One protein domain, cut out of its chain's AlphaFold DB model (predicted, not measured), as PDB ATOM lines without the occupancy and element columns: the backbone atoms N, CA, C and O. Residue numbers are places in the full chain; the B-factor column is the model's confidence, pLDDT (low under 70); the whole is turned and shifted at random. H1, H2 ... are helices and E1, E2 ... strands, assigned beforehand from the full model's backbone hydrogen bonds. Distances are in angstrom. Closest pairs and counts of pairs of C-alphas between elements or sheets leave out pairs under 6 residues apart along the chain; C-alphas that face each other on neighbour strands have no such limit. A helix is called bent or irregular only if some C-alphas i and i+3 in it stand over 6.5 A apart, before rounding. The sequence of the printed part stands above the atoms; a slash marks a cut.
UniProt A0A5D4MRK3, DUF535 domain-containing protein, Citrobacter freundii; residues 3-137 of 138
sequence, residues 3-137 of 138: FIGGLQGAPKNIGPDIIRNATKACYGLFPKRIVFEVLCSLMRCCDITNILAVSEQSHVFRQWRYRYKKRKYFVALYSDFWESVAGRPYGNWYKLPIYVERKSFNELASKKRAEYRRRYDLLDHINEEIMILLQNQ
ATOM      1  N   PHE A   3     173.320 174.312 133.896       91.44
ATOM      2  CA  PHE A   3     172.792 172.987 133.595       91.44
ATOM      3  C   PHE A   3     171.491 172.748 134.359       91.44
ATOM      4  O   PHE A   3     171.437 172.923 135.574       91.44
ATOM      5  N   ILE A   4     170.451 172.310 133.652       89.81
ATOM      6  CA  ILE A   4     169.170 171.917 134.234       89.81
ATOM      7  C   ILE A   4     169.092 170.391 134.248       89.81
ATOM      8  O   ILE A   4     168.921 169.758 133.205       89.81
ATOM      9  N   GLY A   5     169.202 169.807 135.443       83.25
ATOM     10  CA  GLY A   5     169.109 168.358 135.661       83.25
ATOM     11  C   GLY A   5     167.678 167.805 135.670       83.25
ATOM     12  O   GLY A   5     167.488 166.601 135.532       83.25
ATOM     13  N   GLY A   6     166.663 168.661 135.816       82.00
ATOM     14  CA  GLY A   6     165.259 168.258 135.773       82.00
ATOM     15  C   GLY A   6     164.294 169.396 136.105       82.00
ATOM     16  O   GLY A   6     164.683 170.400 136.698       82.00
ATOM     17  N   LEU A   7     163.024 169.227 135.725       81.06
ATOM     18  CA  LEU A   7     161.935 170.169 136.010       81.06
ATOM     19  C   LEU A   7     160.710 169.446 136.575       81.06
ATOM     20  O   LEU A   7     159.828 168.967 135.849       81.06
ATOM     21  N   GLN A   8     160.622 169.387 137.897       75.25
ATOM     22  CA  GLN A   8     159.546 168.669 138.562       75.25
ATOM     23  C   GLN A   8     158.260 169.507 138.633       75.25
ATOM     24  O   GLN A   8     158.281 170.728 138.748       75.25
ATOM     25  N   GLY A   9     157.111 168.845 138.482       75.12
ATOM     26  CA  GLY A   9     155.803 169.458 138.728       75.12
ATOM     27  C   GLY A   9     155.314 169.226 140.151       75.12
ATOM     28  O   GLY A   9     155.977 168.568 140.948       75.12
ATOM     29  N   ALA A  10     154.112 169.723 140.434       73.25
ATOM     30  CA  ALA A  10     153.390 169.409 141.658       73.25
ATOM     31  C   ALA A  10     153.323 167.880 141.900       73.25
ATOM     32  O   ALA A  10     153.095 167.127 140.942       73.25
ATOM     33  N   PRO A  11     153.528 167.397 143.140       73.12
ATOM     34  CA  PRO A  11     153.357 165.985 143.472       73.12
ATOM     35  C   PRO A  11     151.921 165.505 143.209       73.12
ATOM     36  O   PRO A  11     150.968 166.279 143.224       73.12
ATOM     37  N   LYS A  12     151.758 164.198 142.961       68.38
ATOM     38  CA  LYS A  12     150.486 163.591 142.510       68.38
ATOM     39  C   LYS A  12     149.317 163.741 143.495       68.38
ATOM     40  O   LYS A  12     148.178 163.533 143.103       68.38
ATOM     41  N   ASN A  13     149.602 164.047 144.759       75.69
ATOM     42  CA  ASN A  13     148.614 164.269 145.815       75.69
ATOM     43  C   ASN A  13     148.050 165.700 145.826       75.69
ATOM     44  O   ASN A  13     147.108 165.972 146.565       75.69
ATOM     45  N   ILE A  14     148.611 166.611 145.030       76.31
ATOM     46  CA  ILE A  14     148.069 167.956 144.855       76.31
ATOM     47  C   ILE A  14     146.875 167.868 143.909       76.31
ATOM     48  O   ILE A  14     147.003 167.449 142.758       76.31
ATOM     49  N   GLY A  15     145.702 168.258 144.413       75.88
ATOM     50  CA  GLY A  15     144.467 168.273 143.638       75.88
ATOM     51  C   GLY A  15     144.568 169.173 142.396       75.88
ATOM     52  O   GLY A  15     145.288 170.180 142.412       75.88
ATOM     53  N   PRO A  16     143.832 168.855 141.315       77.81
ATOM     54  CA  PRO A  16     143.895 169.595 140.051       77.81
ATOM     55  C   PRO A  16     143.524 171.079 140.207       77.81
ATOM     56  O   PRO A  16     144.011 171.921 139.450       77.81
ATOM     57  N   ASP A  17     142.718 171.413 141.216       83.31
ATOM     58  CA  ASP A  17     142.290 172.780 141.503       83.31
ATOM     59  C   ASP A  17     143.447 173.701 141.880       83.31
ATOM     60  O   ASP A  17     143.440 174.867 141.498       83.31
ATOM     61  N   ILE A  18     144.487 173.191 142.545       83.88
ATOM     62  CA  ILE A  18     145.655 173.999 142.921       83.88
ATOM     63  C   ILE A  18     146.429 174.409 141.667       83.88
ATOM     64  O   ILE A  18     146.748 175.582 141.491       83.88
ATOM     65  N   ILE A  19     146.669 173.465 140.752       79.50
ATOM     66  CA  ILE A  19     147.343 173.744 139.475       79.50
ATOM     67  C   ILE A  19     146.496 174.706 138.634       79.50
ATOM     68  O   ILE A  19     147.026 175.653 138.045       79.50
ATOM     69  N   ARG A  20     145.172 174.509 138.608       83.75
ATOM     70  CA  ARG A  20     144.238 175.387 137.896       83.75
ATOM     71  C   ARG A  20     144.232 176.802 138.469       83.75
ATOM     72  O   ARG A  20     144.277 177.759 137.699       83.75
ATOM     73  N   ASN A  21     144.190 176.939 139.790       86.06
ATOM     74  CA  ASN A  21     144.192 178.229 140.472       86.06
ATOM     75  C   ASN A  21     145.527 178.945 140.286       86.06
ATOM     76  O   ASN A  21     145.522 180.118 139.928       86.06
ATOM     77  N   ALA A  22     146.651 178.232 140.398       83.25
ATOM     78  CA  ALA A  22     147.971 178.779 140.098       83.25
ATOM     79  C   ALA A  22     148.049 179.268 138.644       83.25
ATOM     80  O   ALA A  22     148.454 180.393 138.388       83.25
ATOM     81  N   THR A  23     147.566 178.470 137.688       84.88
ATOM     82  CA  THR A  23     147.549 178.853 136.266       84.88
ATOM     83  C   THR A  23     146.665 180.080 136.022       84.88
ATOM     84  O   THR A  23     147.043 180.968 135.264       84.88
ATOM     85  N   LYS A  24     145.504 180.177 136.684       87.06
ATOM     86  CA  LYS A  24     144.631 181.363 136.624       87.06
ATOM     87  C   LYS A  24     145.290 182.604 137.229       87.06
ATOM     88  O   LYS A  24     145.209 183.665 136.620       87.06
ATOM     89  N   ALA A  25     145.942 182.464 138.383       86.38
ATOM     90  CA  ALA A  25     146.695 183.541 139.027       86.38
ATOM     91  C   ALA A  25     147.851 184.026 138.138       86.38
ATOM     92  O   ALA A  25     148.156 185.209 138.099       86.38
ATOM     93  N   CYS A  26     148.411 183.121 137.339       87.12
ATOM     94  CA  CYS A  26     149.447 183.393 136.350       87.12
ATOM     95  C   CYS A  26     148.878 183.806 134.975       87.12
ATOM     96  O   CYS A  26     149.540 183.646 133.951       87.12
ATOM     97  N   TYR A  27     147.629 184.277 134.920       87.88
ATOM     98  CA  TYR A  27     146.948 184.724 133.697       87.88
ATOM     99  C   TYR A  27     146.970 183.700 132.550       87.88
ATOM    100  O   TYR A  27     147.128 184.057 131.385       87.88
ATOM    101  N   GLY A  28     146.847 182.411 132.869       83.88
ATOM    102  CA  GLY A  28     146.890 181.317 131.896       83.88
ATOM    103  C   GLY A  28     148.300 180.819 131.561       83.88
ATOM    104  O   GLY A  28     148.444 179.920 130.731       83.88
ATOM    105  N   LEU A  29     149.341 181.375 132.188       84.88
ATOM    106  CA  LEU A  29     150.713 180.885 132.094       84.88
ATOM    107  C   LEU A  29     150.917 179.708 133.057       84.88
ATOM    108  O   LEU A  29     150.496 179.740 134.211       84.88
ATOM    109  N   PHE A  30     151.572 178.649 132.587       84.38
ATOM    110  CA  PHE A  30     151.871 177.501 133.441       84.38
ATOM    111  C   PHE A  30     152.948 177.882 134.472       84.38
ATOM    112  O   PHE A  30     153.968 178.441 134.067       84.38
ATOM    113  N   PRO A  31     152.823 177.527 135.766       85.94
ATOM    114  CA  PRO A  31     153.809 177.918 136.784       85.94
ATOM    115  C   PRO A  31     155.252 177.509 136.452       85.94
ATOM    116  O   PRO A  31     156.192 178.260 136.680       85.94
ATOM    117  N   LYS A  32     155.436 176.348 135.811       87.75
ATOM    118  CA  LYS A  32     156.748 175.891 135.322       87.75
ATOM    119  C   LYS A  32     157.402 176.859 134.330       87.75
ATOM    120  O   LYS A  32     158.621 176.980 134.313       87.75
ATOM    121  N   ARG A  33     156.601 177.544 133.505       88.25
ATOM    122  CA  ARG A  33     157.091 178.554 132.561       88.25
ATOM    123  C   ARG A  33     157.600 179.782 133.302       88.25
ATOM    124  O   ARG A  33     158.655 180.270 132.938       88.25
ATOM    125  N   ILE A  34     156.924 180.212 134.368       89.62
ATOM    126  CA  ILE A  34     157.411 181.311 135.216       89.62
ATOM    127  C   ILE A  34     158.770 180.956 135.812       89.62
ATOM    128  O   ILE A  34     159.700 181.739 135.694       89.62
ATOM    129  N   VAL A  35     158.920 179.752 136.370       90.50
ATOM    130  CA  VAL A  35     160.210 179.293 136.922       90.50
ATOM    131  C   VAL A  35     161.324 179.338 135.869       90.50
ATOM    132  O   VAL A  35     162.448 179.725 136.178       90.50
ATOM    133  N   PHE A  36     161.024 178.976 134.622       91.56
ATOM    134  CA  PHE A  36     161.994 179.075 133.532       91.56
ATOM    135  C   PHE A  36     162.347 180.529 133.174       91.56
ATOM    136  O   PHE A  36     163.519 180.833 132.989       91.56
ATOM    137  N   GLU A  37     161.370 181.437 133.123       91.44
ATOM    138  CA  GLU A  37     161.609 182.871 132.876       91.44
ATOM    139  C   GLU A  37     162.473 183.493 133.985       91.44
ATOM    140  O   GLU A  37     163.439 184.200 133.703       91.44
ATOM    141  N   VAL A  38     162.186 183.145 135.244       91.56
ATOM    142  CA  VAL A  38     162.993 183.517 136.417       91.56
ATOM    143  C   VAL A  38     164.428 183.030 136.254       91.56
ATOM    144  O   VAL A  38     165.362 183.816 136.393       91.56
ATOM    145  N   LEU A  39     164.616 181.753 135.901       92.19
ATOM    146  CA  LEU A  39     165.940 181.189 135.648       92.19
ATOM    147  C   LEU A  39     166.673 181.976 134.556       92.19
ATOM    148  O   LEU A  39     167.820 182.358 134.757       92.19
ATOM    149  N   CYS A  40     166.020 182.250 133.428       92.00
ATOM    150  CA  CYS A  40     166.590 183.054 132.351       92.00
ATOM    151  C   CYS A  40     167.019 184.446 132.836       92.00
ATOM    152  O   CYS A  40     168.102 184.906 132.482       92.00
ATOM    153  N   SER A  41     166.214 185.100 133.677       90.69
ATOM    154  CA  SER A  41     166.566 186.386 134.284       90.69
ATOM    155  C   SER A  41     167.815 186.299 135.157       90.69
ATOM    156  O   SER A  41     168.752 187.068 134.962       90.69
ATOM    157  N   LEU A  42     167.879 185.300 136.040       90.06
ATOM    158  CA  LEU A  42     169.048 185.048 136.885       90.06
ATOM    159  C   LEU A  42     170.305 184.803 136.044       90.06
ATOM    160  O   LEU A  42     171.352 185.386 136.305       90.06
ATOM    161  N   MET A  43     170.199 183.984 134.993       91.94
ATOM    162  CA  MET A  43     171.331 183.707 134.107       91.94
ATOM    163  C   MET A  43     171.844 184.977 133.425       91.94
ATOM    164  O   MET A  43     173.056 185.134 133.308       91.94
ATOM    165  N   ARG A  44     170.955 185.901 133.031       89.31
ATOM    166  CA  ARG A  44     171.352 187.208 132.476       89.31
ATOM    167  C   ARG A  44     172.088 188.063 133.499       89.31
ATOM    168  O   ARG A  44     173.101 188.648 133.150       89.31
ATOM    169  N   CYS A  45     171.604 188.111 134.738       87.62
ATOM    170  CA  CYS A  45     172.250 188.881 135.805       87.62
ATOM    171  C   CYS A  45     173.660 188.368 136.120       87.62
ATOM    172  O   CYS A  45     174.520 189.138 136.521       87.62
ATOM    173  N   CYS A  46     173.889 187.065 135.944       88.81
ATOM    174  CA  CYS A  46     175.177 186.423 136.185       88.81
ATOM    175  C   CYS A  46     176.061 186.311 134.925       88.81
ATOM    176  O   CYS A  46     176.997 185.511 134.928       88.81
ATOM    177  N   ASP A  47     175.736 187.010 133.830       90.12
ATOM    178  CA  ASP A  47     176.440 186.931 132.536       90.12
ATOM    179  C   ASP A  47     176.570 185.501 131.959       90.12
ATOM    180  O   ASP A  47     177.467 185.166 131.175       90.12
ATOM    181  N   ILE A  48     175.640 184.609 132.312       92.25
ATOM    182  CA  ILE A  48     175.597 183.238 131.805       92.25
ATOM    183  C   ILE A  48     174.870 183.215 130.461       92.25
ATOM    184  O   ILE A  48     173.657 183.367 130.378       92.25
ATOM    185  N   THR A  49     175.622 182.908 129.402       90.62
ATOM    186  CA  THR A  49     175.146 182.911 128.005       90.62
ATOM    187  C   THR A  49     174.726 181.545 127.452       90.62
ATOM    188  O   THR A  49     174.288 181.436 126.307       90.62
ATOM    189  N   ASN A  50     174.819 180.477 128.249       92.00
ATOM    190  CA  ASN A  50     174.445 179.134 127.807       92.00
ATOM    191  C   ASN A  50     173.707 178.364 128.901       92.00
ATOM    192  O   ASN A  50     174.267 178.153 129.982       92.00
ATOM    193  N   ILE A  51     172.502 177.892 128.570       94.12
ATOM    194  CA  ILE A  51     171.677 177.007 129.394       94.12
ATOM    195  C   ILE A  51     171.520 175.674 128.654       94.12
ATOM    196  O   ILE A  51     171.034 175.636 127.519       94.12
ATOM    197  N   LEU A  52     171.934 174.586 129.297       92.50
ATOM    198  CA  LEU A  52     171.776 173.223 128.798       92.50
ATOM    199  C   LEU A  52     170.822 172.457 129.708       92.50
ATOM    200  O   LEU A  52     170.974 172.477 130.924       92.50
ATOM    201  N   ALA A  53     169.849 171.763 129.135       90.50
ATOM    202  CA  ALA A  53     168.898 170.946 129.877       90.50
ATOM    203  C   ALA A  53     168.983 169.486 129.456       90.50
ATOM    204  O   ALA A  53     169.271 169.172 128.300       90.50
ATOM    205  N   VAL A  54     168.749 168.579 130.399       85.88
ATOM    206  CA  VAL A  54     168.748 167.145 130.103       85.88
ATOM    207  C   VAL A  54     167.643 166.796 129.100       85.88
ATOM    208  O   VAL A  54     166.493 167.224 129.237       85.88
ATOM    209  N   SER A  55     167.999 166.010 128.082       74.69
ATOM    210  CA  SER A  55     167.035 165.362 127.189       74.69
ATOM    211  C   SER A  55     166.619 164.017 127.776       74.69
ATOM    212  O   SER A  55     167.460 163.293 128.315       74.69
ATOM    213  N   GLU A  56     165.360 163.612 127.594       66.12
ATOM    214  CA  GLU A  56     164.932 162.236 127.898       66.12
ATOM    215  C   GLU A  56     165.771 161.182 127.146       66.12
ATOM    216  O   GLU A  56     165.930 160.052 127.611       66.12
ATOM    217  N   GLN A  57     166.359 161.563 126.004       53.97
ATOM    218  CA  GLN A  57     167.181 160.698 125.150       53.97
ATOM    219  C   GLN A  57     168.605 160.469 125.682       53.97
ATOM    220  O   GLN A  57     169.321 159.616 125.164       53.97
ATOM    221  N   SER A  58     169.008 161.172 126.745       49.25
ATOM    222  CA  SER A  58     170.310 160.995 127.407       49.25
ATOM    223  C   SER A  58     170.308 159.955 128.526       49.25
ATOM    224  O   SER A  58     171.307 159.780 129.226       49.25
ATOM    225  N   HIS A  59     169.210 159.217 128.700       46.22
ATOM    226  CA  HIS A  59     169.192 158.110 129.640       46.22
ATOM    227  C   HIS A  59     169.816 156.854 129.018       46.22
ATOM    228  O   HIS A  59     169.309 156.288 128.057       46.22
ATOM    229  N   VAL A  60     170.882 156.399 129.673       43.38
ATOM    230  CA  VAL A  60     171.589 155.100 129.740       43.38
ATOM    231  C   VAL A  60     170.784 153.797 129.441       43.38
ATOM    232  O   VAL A  60     171.330 152.698 129.473       43.38
ATOM    233  N   PHE A  61     169.504 153.836 129.071       41.75
ATOM    234  CA  PHE A  61     168.638 152.675 128.840       41.75
ATOM    235  C   PHE A  61     168.593 152.181 127.385       41.75
ATOM    236  O   PHE A  61     167.529 151.910 126.830       41.75
ATOM    237  N   ARG A  62     169.766 151.913 126.799       42.66
ATOM    238  CA  ARG A  62     169.892 151.069 125.590       42.66
ATOM    239  C   ARG A  62     169.818 149.560 125.897       42.66
ATOM    240  O   ARG A  62     170.192 148.740 125.068       42.66
ATOM    241  N   GLN A  63     169.320 149.170 127.076       42.03
ATOM    242  CA  GLN A  63     169.083 147.771 127.436       42.03
ATOM    243  C   GLN A  63     167.598 147.422 127.302       42.03
ATOM    244  O   GLN A  63     166.752 147.845 128.093       42.03
ATOM    245  N   TRP A  64     167.301 146.577 126.314       47.91
ATOM    246  CA  TRP A  64     165.979 146.025 125.986       47.91
ATOM    247  C   TRP A  64     165.183 145.507 127.203       47.91
ATOM    248  O   TRP A  64     163.955 145.596 127.226       47.91
ATOM    249  N   ARG A  65     165.877 145.048 128.258       46.66
ATOM    250  CA  ARG A  65     165.289 144.525 129.506       46.66
ATOM    251  C   ARG A  65     164.473 145.547 130.314       46.66
ATOM    252  O   ARG A  65     163.600 145.140 131.074       46.66
ATOM    253  N   TYR A  66     164.692 146.855 130.145       46.41
ATOM    254  CA  TYR A  66     163.976 147.899 130.903       46.41
ATOM    255  C   TYR A  66     162.722 148.453 130.212       46.41
ATOM    256  O   TYR A  66     161.919 149.143 130.848       46.41
ATOM    257  N   ARG A  67     162.504 148.111 128.935       45.66
ATOM    258  CA  ARG A  67     161.432 148.691 128.110       45.66
ATOM    259  C   ARG A  67     160.022 148.316 128.581       45.66
ATOM    260  O   ARG A  67     159.093 149.089 128.369       45.66
ATOM    261  N   TYR A  68     159.875 147.178 129.261       49.25
ATOM    262  CA  TYR A  68     158.570 146.651 129.676       49.25
ATOM    263  C   TYR A  68     158.160 146.994 131.116       49.25
ATOM    264  O   TYR A  68     156.967 147.045 131.398       49.25
ATOM    265  N   LYS A  69     159.100 147.278 132.033       46.25
ATOM    266  CA  LYS A  69     158.779 147.403 133.474       46.25
ATOM    267  C   LYS A  69     158.637 148.837 134.001       46.25
ATOM    268  O   LYS A  69     157.968 149.033 135.009       46.25
ATOM    269  N   LYS A  70     159.235 149.850 133.351       45.09
ATOM    270  CA  LYS A  70     159.289 151.232 133.891       45.09
ATOM    271  C   LYS A  70     158.733 152.342 132.993       45.09
ATOM    272  O   LYS A  70     158.745 153.501 133.399       45.09
ATOM    273  N   ARG A  71     158.122 152.007 131.851       43.38
ATOM    274  CA  ARG A  71     157.435 152.983 130.976       43.38
ATOM    275  C   ARG A  71     156.261 153.706 131.669       43.38
ATOM    276  O   ARG A  71     155.819 154.743 131.202       43.38
ATOM    277  N   LYS A  72     155.779 153.179 132.804       43.44
ATOM    278  CA  LYS A  72     154.678 153.743 133.608       43.44
ATOM    279  C   LYS A  72     155.120 154.755 134.684       43.44
ATOM    280  O   LYS A  72     154.257 155.371 135.298       43.44
ATOM    281  N   TYR A  73     156.426 154.908 134.942       44.22
ATOM    282  CA  TYR A  73     156.927 155.645 136.119       44.22
ATOM    283  C   TYR A  73     157.861 156.820 135.817       44.22
ATOM    284  O   TYR A  73     158.020 157.677 136.680       44.22
ATOM    285  N   PHE A  74     158.450 156.891 134.623       44.72
ATOM    286  CA  PHE A  74     159.371 157.968 134.250       44.72
ATOM    287  C   PHE A  74     159.107 158.388 132.805       44.72
ATOM    288  O   PHE A  74     159.735 157.904 131.871       44.72
ATOM    289  N   VAL A  75     158.091 159.229 132.637       45.50
ATOM    290  CA  VAL A  75     157.788 159.936 131.388       45.50
ATOM    291  C   VAL A  75     157.398 161.347 131.808       45.50
ATOM    292  O   VAL A  75     156.239 161.750 131.763       45.50
ATOM    293  N   ALA A  76     158.353 162.049 132.411       51.28
ATOM    294  CA  ALA A  76     158.237 163.486 132.540       51.28
ATOM    295  C   ALA A  76     158.809 164.029 131.238       51.28
ATOM    296  O   ALA A  76     160.013 164.235 131.189       51.28
ATOM    297  N   LEU A  77     157.944 164.182 130.223       61.00
ATOM    298  CA  LEU A  77     158.260 164.697 128.884       61.00
ATOM    299  C   LEU A  77     158.888 166.087 129.009       61.00
ATOM    300  O   LEU A  77     158.220 167.115 128.900       61.00
ATOM    301  N   TYR A  78     160.178 166.114 129.336       69.69
ATOM    302  CA  TYR A  78     160.943 167.341 129.505       69.69
ATOM    303  C   TYR A  78     161.147 167.995 128.144       69.69
ATOM    304  O   TYR A  78     161.069 169.214 128.049       69.69
ATOM    305  N   SER A  79     161.311 167.175 127.101       74.69
ATOM    306  CA  SER A  79     161.413 167.580 125.701       74.69
ATOM    307  C   SER A  79     160.262 168.495 125.280       74.69
ATOM    308  O   SER A  79     160.524 169.587 124.793       74.69
ATOM    309  N   ASP A  80     159.008 168.128 125.578       81.06
ATOM    310  CA  ASP A  80     157.832 168.944 125.237       81.06
ATOM    311  C   ASP A  80     157.890 170.329 125.895       81.06
ATOM    312  O   ASP A  80     157.570 171.351 125.283       81.06
ATOM    313  N   PHE A  81     158.323 170.383 127.159       86.12
ATOM    314  CA  PHE A  81     158.484 171.655 127.850       86.12
ATOM    315  C   PHE A  81     159.648 172.464 127.268       86.12
ATOM    316  O   PHE A  81     159.467 173.655 127.013       86.12
ATOM    317  N   TRP A  82     160.802 171.838 127.017       89.31
ATOM    318  CA  TRP A  82     161.961 172.490 126.403       89.31
ATOM    319  C   TRP A  82     161.612 173.075 125.038       89.31
ATOM    320  O   TRP A  82     161.902 174.240 124.787       89.31
ATOM    321  N   GLU A  83     160.901 172.335 124.197       88.25
ATOM    322  CA  GLU A  83     160.431 172.814 122.896       88.25
ATOM    323  C   GLU A  83     159.424 173.965 123.041       88.25
ATOM    324  O   GLU A  83     159.507 174.956 122.314       88.25
ATOM    325  N   SER A  84     158.537 173.918 124.045       87.12
ATOM    326  CA  SER A  84     157.579 175.005 124.322       87.12
ATOM    327  C   SER A  84     158.234 176.335 124.729       87.12
ATOM    328  O   SER A  84     157.613 177.402 124.629       87.12
ATOM    329  N   VAL A  85     159.483 176.283 125.206       89.62
ATOM    330  CA  VAL A  85     160.313 177.453 125.532       89.62
ATOM    331  C   VAL A  85     161.363 177.736 124.455       89.62
ATOM    332  O   VAL A  85     162.341 178.421 124.726       89.62
ATOM    333  N   ALA A  86     161.164 177.226 123.234       90.75
ATOM    334  CA  ALA A  86     162.076 177.359 122.092       90.75
ATOM    335  C   ALA A  86     163.471 176.733 122.306       90.75
ATOM    336  O   ALA A  86     164.445 177.094 121.640       90.75
ATOM    337  N   GLY A  87     163.566 175.763 123.213       90.88
ATOM    338  CA  GLY A  87     164.723 174.895 123.363       90.88
ATOM    339  C   GLY A  87     164.938 174.033 122.124       90.88
ATOM    340  O   GLY A  87     163.990 173.519 121.534       90.88
ATOM    341  N   ARG A  88     166.202 173.864 121.731       91.12
ATOM    342  CA  ARG A  88     166.594 173.080 120.553       91.12
ATOM    343  C   ARG A  88     167.449 171.883 120.967       91.12
ATOM    344  O   ARG A  88     168.310 172.051 121.834       91.12
ATOM    345  N   PRO A  89     167.273 170.703 120.350       89.56
ATOM    346  CA  PRO A  89     168.159 169.569 120.580       89.56
ATOM    347  C   PRO A  89     169.626 169.935 120.318       89.56
ATOM    348  O   PRO A  89     169.951 170.613 119.343       89.56
ATOM    349  N   TYR A  90     170.516 169.483 121.196       89.56
ATOM    350  CA  TYR A  90     171.959 169.695 121.139       89.56
ATOM    351  C   TYR A  90     172.678 168.437 121.650       89.56
ATOM    352  O   TYR A  90     173.001 168.303 122.833       89.56
ATOM    353  N   GLY A  91     172.882 167.470 120.753       85.69
ATOM    354  CA  GLY A  91     173.393 166.146 121.113       85.69
ATOM    355  C   GLY A  91     172.461 165.443 122.104       85.69
ATOM    356  O   GLY A  91     171.278 165.273 121.836       85.69
ATOM    357  N   ASN A  92     172.995 165.078 123.271       81.38
ATOM    358  CA  ASN A  92     172.232 164.469 124.369       81.38
ATOM    359  C   ASN A  92     171.526 165.503 125.276       81.38
ATOM    360  O   ASN A  92     170.905 165.142 126.273       81.38
ATOM    361  N   TRP A  93     171.612 166.789 124.955       87.06
ATOM    362  CA  TRP A  93     171.050 167.884 125.743       87.06
ATOM    363  C   TRP A  93     170.039 168.675 124.911       87.06
ATOM    364  O   TRP A  93     169.933 168.501 123.701       87.06
ATOM    365  N   TYR A  94     169.314 169.579 125.556       91.19
ATOM    366  CA  TYR A  94     168.623 170.689 124.913       91.19
ATOM    367  C   TYR A  94     169.388 171.975 125.207       91.19
ATOM    368  O   TYR A  94     169.720 172.249 126.359       91.19
ATOM    369  N   LYS A  95     169.649 172.784 124.180       93.44
ATOM    370  CA  LYS A  95     170.110 174.161 124.354       93.44
ATOM    371  C   LYS A  95     168.888 175.057 124.489       93.44
ATOM    372  O   LYS A  95     168.070 175.121 123.571       93.44
ATOM    373  N   LEU A  96     168.761 175.718 125.633       94.12
ATOM    374  CA  LEU A  96     167.641 176.607 125.921       94.12
ATOM    375  C   LEU A  96     168.021 178.062 125.626       94.12
ATOM    376  O   LEU A  96     169.185 178.440 125.817       94.12
ATOM    377  N   PRO A  97     167.072 178.884 125.151       92.31
ATOM    378  CA  PRO A  97     167.319 180.302 124.971       92.31
ATOM    379  C   PRO A  97     167.372 181.001 126.330       92.31
ATOM    380  O   PRO A  97     166.692 180.613 127.275       92.31
ATOM    381  N   ILE A  98     168.163 182.066 126.404       91.00
ATOM    382  CA  ILE A  98     168.197 182.963 127.572       91.00
ATOM    383  C   ILE A  98     167.145 184.059 127.463       91.00
ATOM    384  O   ILE A  98     166.689 184.598 128.465       91.00
ATOM    385  N   TYR A  99     166.740 184.373 126.237       85.62
ATOM    386  CA  TYR A  99     165.666 185.307 125.959       85.62
ATOM    387  C   TYR A  99     164.471 184.522 125.473       85.62
ATOM    388  O   TYR A  99     164.525 183.863 124.432       85.62
ATOM    389  N   VAL A 100     163.392 184.590 126.235       82.75
ATOM    390  CA  VAL A 100     162.145 183.978 125.818       82.75
ATOM    391  C   VAL A 100     161.394 184.966 124.943       82.75
ATOM    392  O   VAL A 100     161.024 186.056 125.376       82.75
ATOM    393  N   GLU A 101     161.205 184.591 123.683       81.44
ATOM    394  CA  GLU A 101     160.576 185.463 122.703       81.44
ATOM    395  C   GLU A 101     159.104 185.715 123.056       81.44
ATOM    396  O   GLU A 101     158.312 184.790 123.284       81.44
ATOM    397  N   ARG A 102     158.736 186.998 123.101       85.69
ATOM    398  CA  ARG A 102     157.360 187.443 123.317       85.69
ATOM    399  C   ARG A 102     156.668 187.589 121.974       85.69
ATOM    400  O   ARG A 102     157.153 188.278 121.084       85.69
ATOM    401  N   LYS A 103     155.480 187.002 121.856       83.44
ATOM    402  CA  LYS A 103     154.600 187.223 120.705       83.44
ATOM    403  C   LYS A 103     154.151 188.677 120.658       83.44
ATOM    404  O   LYS A 103     153.709 189.209 121.683       83.44
ATOM    405  N   SER A 104     154.202 189.271 119.469       81.50
ATOM    406  CA  SER A 104     153.734 190.635 119.236       81.50
ATOM    407  C   SER A 104     152.215 190.730 119.391       81.50
ATOM    408  O   SER A 104     151.467 189.844 118.975       81.50
ATOM    409  N   PHE A 105     151.723 191.841 119.945       78.88
ATOM    410  CA  PHE A 105     150.281 192.074 120.085       78.88
ATOM    411  C   PHE A 105     149.545 192.166 118.742       78.88
ATOM    412  O   PHE A 105     148.341 191.896 118.696       78.88
ATOM    413  N   ASN A 106     150.257 192.497 117.661       76.06
ATOM    414  CA  ASN A 106     149.696 192.559 116.312       76.06
ATOM    415  C   ASN A 106     149.312 191.169 115.787       76.06
ATOM    416  O   ASN A 106     148.290 191.027 115.121       76.06
ATOM    417  N   GLU A 107     150.068 190.138 116.164       79.38
ATOM    418  CA  GLU A 107     149.832 188.738 115.782       79.38
ATOM    419  C   GLU A 107     148.782 188.059 116.676       79.38
ATOM    420  O   GLU A 107     148.229 187.007 116.348       79.38
ATOM    421  N   LEU A 108     148.489 188.657 117.833       81.00
ATOM    422  CA  LEU A 108     147.510 188.142 118.777       81.00
ATOM    423  C   LEU A 108     146.099 188.607 118.407       81.00
ATOM    424  O   LEU A 108     145.825 189.800 118.244       81.00
ATOM    425  N   ALA A 109     145.165 187.656 118.369       82.56
ATOM    426  CA  ALA A 109     143.744 187.950 118.243       82.56
ATOM    427  C   ALA A 109     143.290 188.900 119.365       82.56
ATOM    428  O   ALA A 109     143.627 188.687 120.531       82.56
ATOM    429  N   SER A 110     142.474 189.906 119.029       80.94
ATOM    430  CA  SER A 110     142.056 190.980 119.949       80.94
ATOM    431  C   SER A 110     141.574 190.466 121.317       80.94
ATOM    432  O   SER A 110     142.022 190.942 122.359       80.94
ATOM    433  N   LYS A 111     140.772 189.389 121.326       83.56
ATOM    434  CA  LYS A 111     140.230 188.756 122.544       83.56
ATOM    435  C   LYS A 111     141.297 188.198 123.502       83.56
ATOM    436  O   LYS A 111     141.025 188.073 124.688       83.56
ATOM    437  N   LYS A 112     142.499 187.867 123.009       82.62
ATOM    438  CA  LYS A 112     143.619 187.332 123.809       82.62
ATOM    439  C   LYS A 112     144.644 188.397 124.211       82.62
ATOM    440  O   LYS A 112     145.483 188.125 125.067       82.62
ATOM    441  N   ARG A 113     144.594 189.606 123.633       86.44
ATOM    442  CA  ARG A 113     145.592 190.665 123.887       86.44
ATOM    443  C   ARG A 113     145.619 191.111 125.346       86.44
ATOM    444  O   ARG A 113     146.700 191.293 125.890       86.44
ATOM    445  N   ALA A 114     144.455 191.247 125.984       87.62
ATOM    446  CA  ALA A 114     144.372 191.637 127.393       87.62
ATOM    447  C   ALA A 114     144.999 190.587 128.327       87.62
ATOM    448  O   ALA A 114     145.704 190.942 129.265       87.62
ATOM    449  N   GLU A 115     144.783 189.298 128.048       87.94
ATOM    450  CA  GLU A 115     145.387 188.201 128.810       87.94
ATOM    451  C   GLU A 115     146.909 188.163 128.619       87.94
ATOM    452  O   GLU A 115     147.646 188.119 129.597       87.94
ATOM    453  N   TYR A 116     147.389 188.255 127.375       88.88
ATOM    454  CA  TYR A 116     148.827 188.284 127.084       88.88
ATOM    455  C   TYR A 116     149.533 189.505 127.669       88.88
ATOM    456  O   TYR A 116     150.660 189.370 128.129       88.88
ATOM    457  N   ARG A 117     148.872 190.667 127.698       89.94
ATOM    458  CA  ARG A 117     149.409 191.859 128.360       89.94
ATOM    459  C   ARG A 117     149.655 191.583 129.839       89.94
ATOM    460  O   ARG A 117     150.790 191.676 130.270       89.94
ATOM    461  N   ARG A 118     148.643 191.084 130.561       90.62
ATOM    462  CA  ARG A 118     148.786 190.725 131.983       90.62
ATOM    463  C   ARG A 118     149.870 189.671 132.229       90.62
ATOM    464  O   ARG A 118     150.551 189.726 133.244       90.62
ATOM    465  N   ARG A 119     150.049 188.712 131.309       90.56
ATOM    466  CA  ARG A 119     151.160 187.745 131.383       90.56
ATOM    467  C   ARG A 119     152.516 188.438 131.293       90.56
ATOM    468  O   ARG A 119     153.404 188.088 132.056       90.56
ATOM    469  N   TYR A 120     152.684 189.362 130.350       90.75
ATOM    470  CA  TYR A 120     153.939 190.092 130.194       90.75
ATOM    471  C   TYR A 120     154.187 191.027 131.373       90.75
ATOM    472  O   TYR A 120     155.277 190.962 131.918       90.75
ATOM    473  N   ASP A 121     153.164 191.740 131.847       91.75
ATOM    474  CA  ASP A 121     153.261 192.597 133.035       91.75
ATOM    475  C   ASP A 121     153.714 191.790 134.268       91.75
ATOM    476  O   ASP A 121     154.602 192.215 135.001       91.75
ATOM    477  N   LEU A 122     153.168 190.580 134.470       91.62
ATOM    478  CA  LEU A 122     153.601 189.676 135.543       91.62
ATOM    479  C   LEU A 122     155.073 189.268 135.397       91.62
ATOM    480  O   LEU A 122     155.808 189.249 136.379       91.62
ATOM    481  N   LEU A 123     155.502 188.906 134.186       91.06
ATOM    482  CA  LEU A 123     156.887 188.503 133.932       91.06
ATOM    483  C   LEU A 123     157.861 189.676 134.073       91.06
ATOM    484  O   LEU A 123     158.966 189.478 134.568       91.06
ATOM    485  N   ASP A 124     157.465 190.872 133.644       91.69
ATOM    486  CA  ASP A 124     158.245 192.100 133.800       91.69
ATOM    487  C   ASP A 124     158.422 192.441 135.273       91.69
ATOM    488  O   ASP A 124     159.555 192.586 135.719       91.69
ATOM    489  N   HIS A 125     157.337 192.417 136.046       92.81
ATOM    490  CA  HIS A 125     157.389 192.652 137.484       92.81
ATOM    491  C   HIS A 125     158.322 191.665 138.206       92.81
ATOM    492  O   HIS A 125     159.193 192.078 138.966       92.81
ATOM    493  N   ILE A 126     158.209 190.365 137.911       90.38
ATOM    494  CA  ILE A 126     159.101 189.343 138.484       90.38
ATOM    495  C   ILE A 126     160.562 189.598 138.084       90.38
ATOM    496  O   ILE A 126     161.469 189.447 138.902       90.38
ATOM    497  N   ASN A 127     160.810 189.970 136.826       89.69
ATOM    498  CA  ASN A 127     162.158 190.274 136.358       89.69
ATOM    499  C   ASN A 127     162.746 191.493 137.074       89.69
ATOM    500  O   ASN A 127     163.910 191.445 137.462       89.69
ATOM    501  N   GLU A 128     161.963 192.554 137.255       90.88
ATOM    502  CA  GLU A 128     162.368 193.753 137.989       90.88
ATOM    503  C   GLU A 128     162.708 193.428 139.446       90.88
ATOM    504  O   GLU A 128     163.780 193.807 139.916       90.88
ATOM    505  N   GLU A 129     161.863 192.656 140.139       91.62
ATOM    506  CA  GLU A 129     162.134 192.231 141.519       91.62
ATOM    507  C   GLU A 129     163.437 191.432 141.633       91.62
ATOM    508  O   GLU A 129     164.240 191.682 142.530       91.62
ATOM    509  N   ILE A 130     163.688 190.504 140.703       88.69
ATOM    510  CA  ILE A 130     164.935 189.728 140.675       88.69
ATOM    511  C   ILE A 130     166.147 190.641 140.492       88.69
ATOM    512  O   ILE A 130     167.140 190.479 141.202       88.69
ATOM    513  N   MET A 131     166.074 191.592 139.558       87.12
ATOM    514  CA  MET A 131     167.164 192.538 139.303       87.12
ATOM    515  C   MET A 131     167.466 193.368 140.553       87.12
ATOM    516  O   MET A 131     168.626 193.478 140.940       87.12
ATOM    517  N   ILE A 132     166.429 193.892 141.218       89.94
ATOM    518  CA  ILE A 132     166.565 194.677 142.453       89.94
ATOM    519  C   ILE A 132     167.192 193.831 143.566       89.94
ATOM    520  O   ILE A 132     168.135 194.266 144.227       89.94
ATOM    521  N   LEU A 133     166.692 192.611 143.779       88.81
ATOM    522  CA  LEU A 133     167.198 191.724 144.827       88.81
ATOM    523  C   LEU A 133     168.659 191.337 144.601       88.81
ATOM    524  O   LEU A 133     169.419 191.292 145.563       88.81
ATOM    525  N   LEU A 134     169.066 191.084 143.356       84.50
ATOM    526  CA  LEU A 134     170.453 190.743 143.040       84.50
ATOM    527  C   LEU A 134     171.395 191.949 143.117       84.50
ATOM    528  O   LEU A 134     172.517 191.797 143.591       84.50
ATOM    529  N   GLN A 135     170.946 193.142 142.721       78.88
ATOM    530  CA  GLN A 135     171.732 194.376 142.857       78.88
ATOM    531  C   GLN A 135     171.980 194.754 144.321       78.88
ATOM    532  O   GLN A 135     173.043 195.264 144.641       78.88
ATOM    533  N   ASN A 136     171.038 194.464 145.221       73.19
ATOM    534  CA  ASN A 136     171.184 194.732 146.657       73.19
ATOM    535  C   ASN A 136     172.083 193.719 147.399       73.19
ATOM    536  O   ASN A 136     172.214 193.800 148.622       73.19
ATOM    537  N   GLN A 137     172.630 192.718 146.708       60.25
ATOM    538  CA  GLN A 137     173.485 191.669 147.283       60.25
ATOM    539  C   GLN A 137     174.914 191.681 146.713       60.25
ATOM    540  O   GLN A 137     175.738 190.875 147.148       60.25
TER     541      GLN A 137
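AT A GLANCE: This is residues 3 to 137 of the 138 residues of the protein "DUF535 domain-containing protein" of Citrobacter freundii (UniProt A0A5D4MRK3). A long helix, H4, crosses one side of the shorter helix H2, while a small three-stranded sheet with the short helix H3 over it sits on the other side of H2. H1 lies off toward the beginning of H2, and residues 60 to 73 stick out as a free loop. The 135 printed residues run H1, H2, E1, H3, E2, E3, H4, with the antiparallel sheet in the order E1, E3, E2; the class is mostly helix. The whole is only just loose, close to compact, with a radius of gyration of the C-alphas of 17.5 A and spans of 51 by 37 by 33 A.

HOW THE PARTS SIT: Start at residues 3 to 4, which make a short parallel pairing with residues 52 to 53 of E1, residues 51 to 54. Next comes H1, residues 16 to 25, close to but not clearly touching H2, residues 31 to 45; their closest C-alphas, of Thr 23 and Pro 31, are 6.4 A apart. Beside E1 look for its antiparallel neighbour E3, residues 93 to 96, where N 53 and O 94 are 2.8 A apart, within hydrogen-bond range. E2, residues 88 to 90, forms a hairpin with E3, with N 90 and O 93 at 2.8 A. H3, residues 78 to 84, is on the sheet at a height of 8.9 A, over E3, and runs along the strands, only just, at 29 degrees to E3 on the local plane; the closest C-alphas of H3 and E3, of Trp 82 and Leu 96, are 7.0 A apart. E1, H3 and E2 make a split strand-helix-strand unit, two strands of one sheet joined through a helix, with E3 between them in the sheet, and its crossover is right-handed. H2 only grazes the sheet, with residues 36 to 43, and is near H3. Last, H4, residues 110 to 135, touches H2 with residues 123 to 134 alone, at a steep tilt of 45 degrees, the same way; the closest C-alphas, of Ser 41 and Asn 127, are 6.2 A apart. H1 and H4 are apart. In H1, H2 and H3 every O i to N i+4 pair is within hydrogen-bond range; in H4, 20 of 22 are.

IN THESE COORDINATES: Find C-alpha 16 at (143.895, 169.595, 140.051), where H1 begins. H2 covers 21.5 A from C-alpha 31 at (153.809, 177.918, 136.784). H4 covers 37.6 A and ends at C-alpha 135, (171.732, 194.376, 142.857); it is irregular, only just, with C-alphas 111 and 114 at 7.0 A.

THE WHOLE: The two C-alphas farthest apart, of Arg 65 and Asn 136, are 53.4 A apart. The printed part has no cut. The links E1 to H3 and E3 to H4 are long. The pLDDT is under 70 at residue 12, residues 56 to 78 and residue 137.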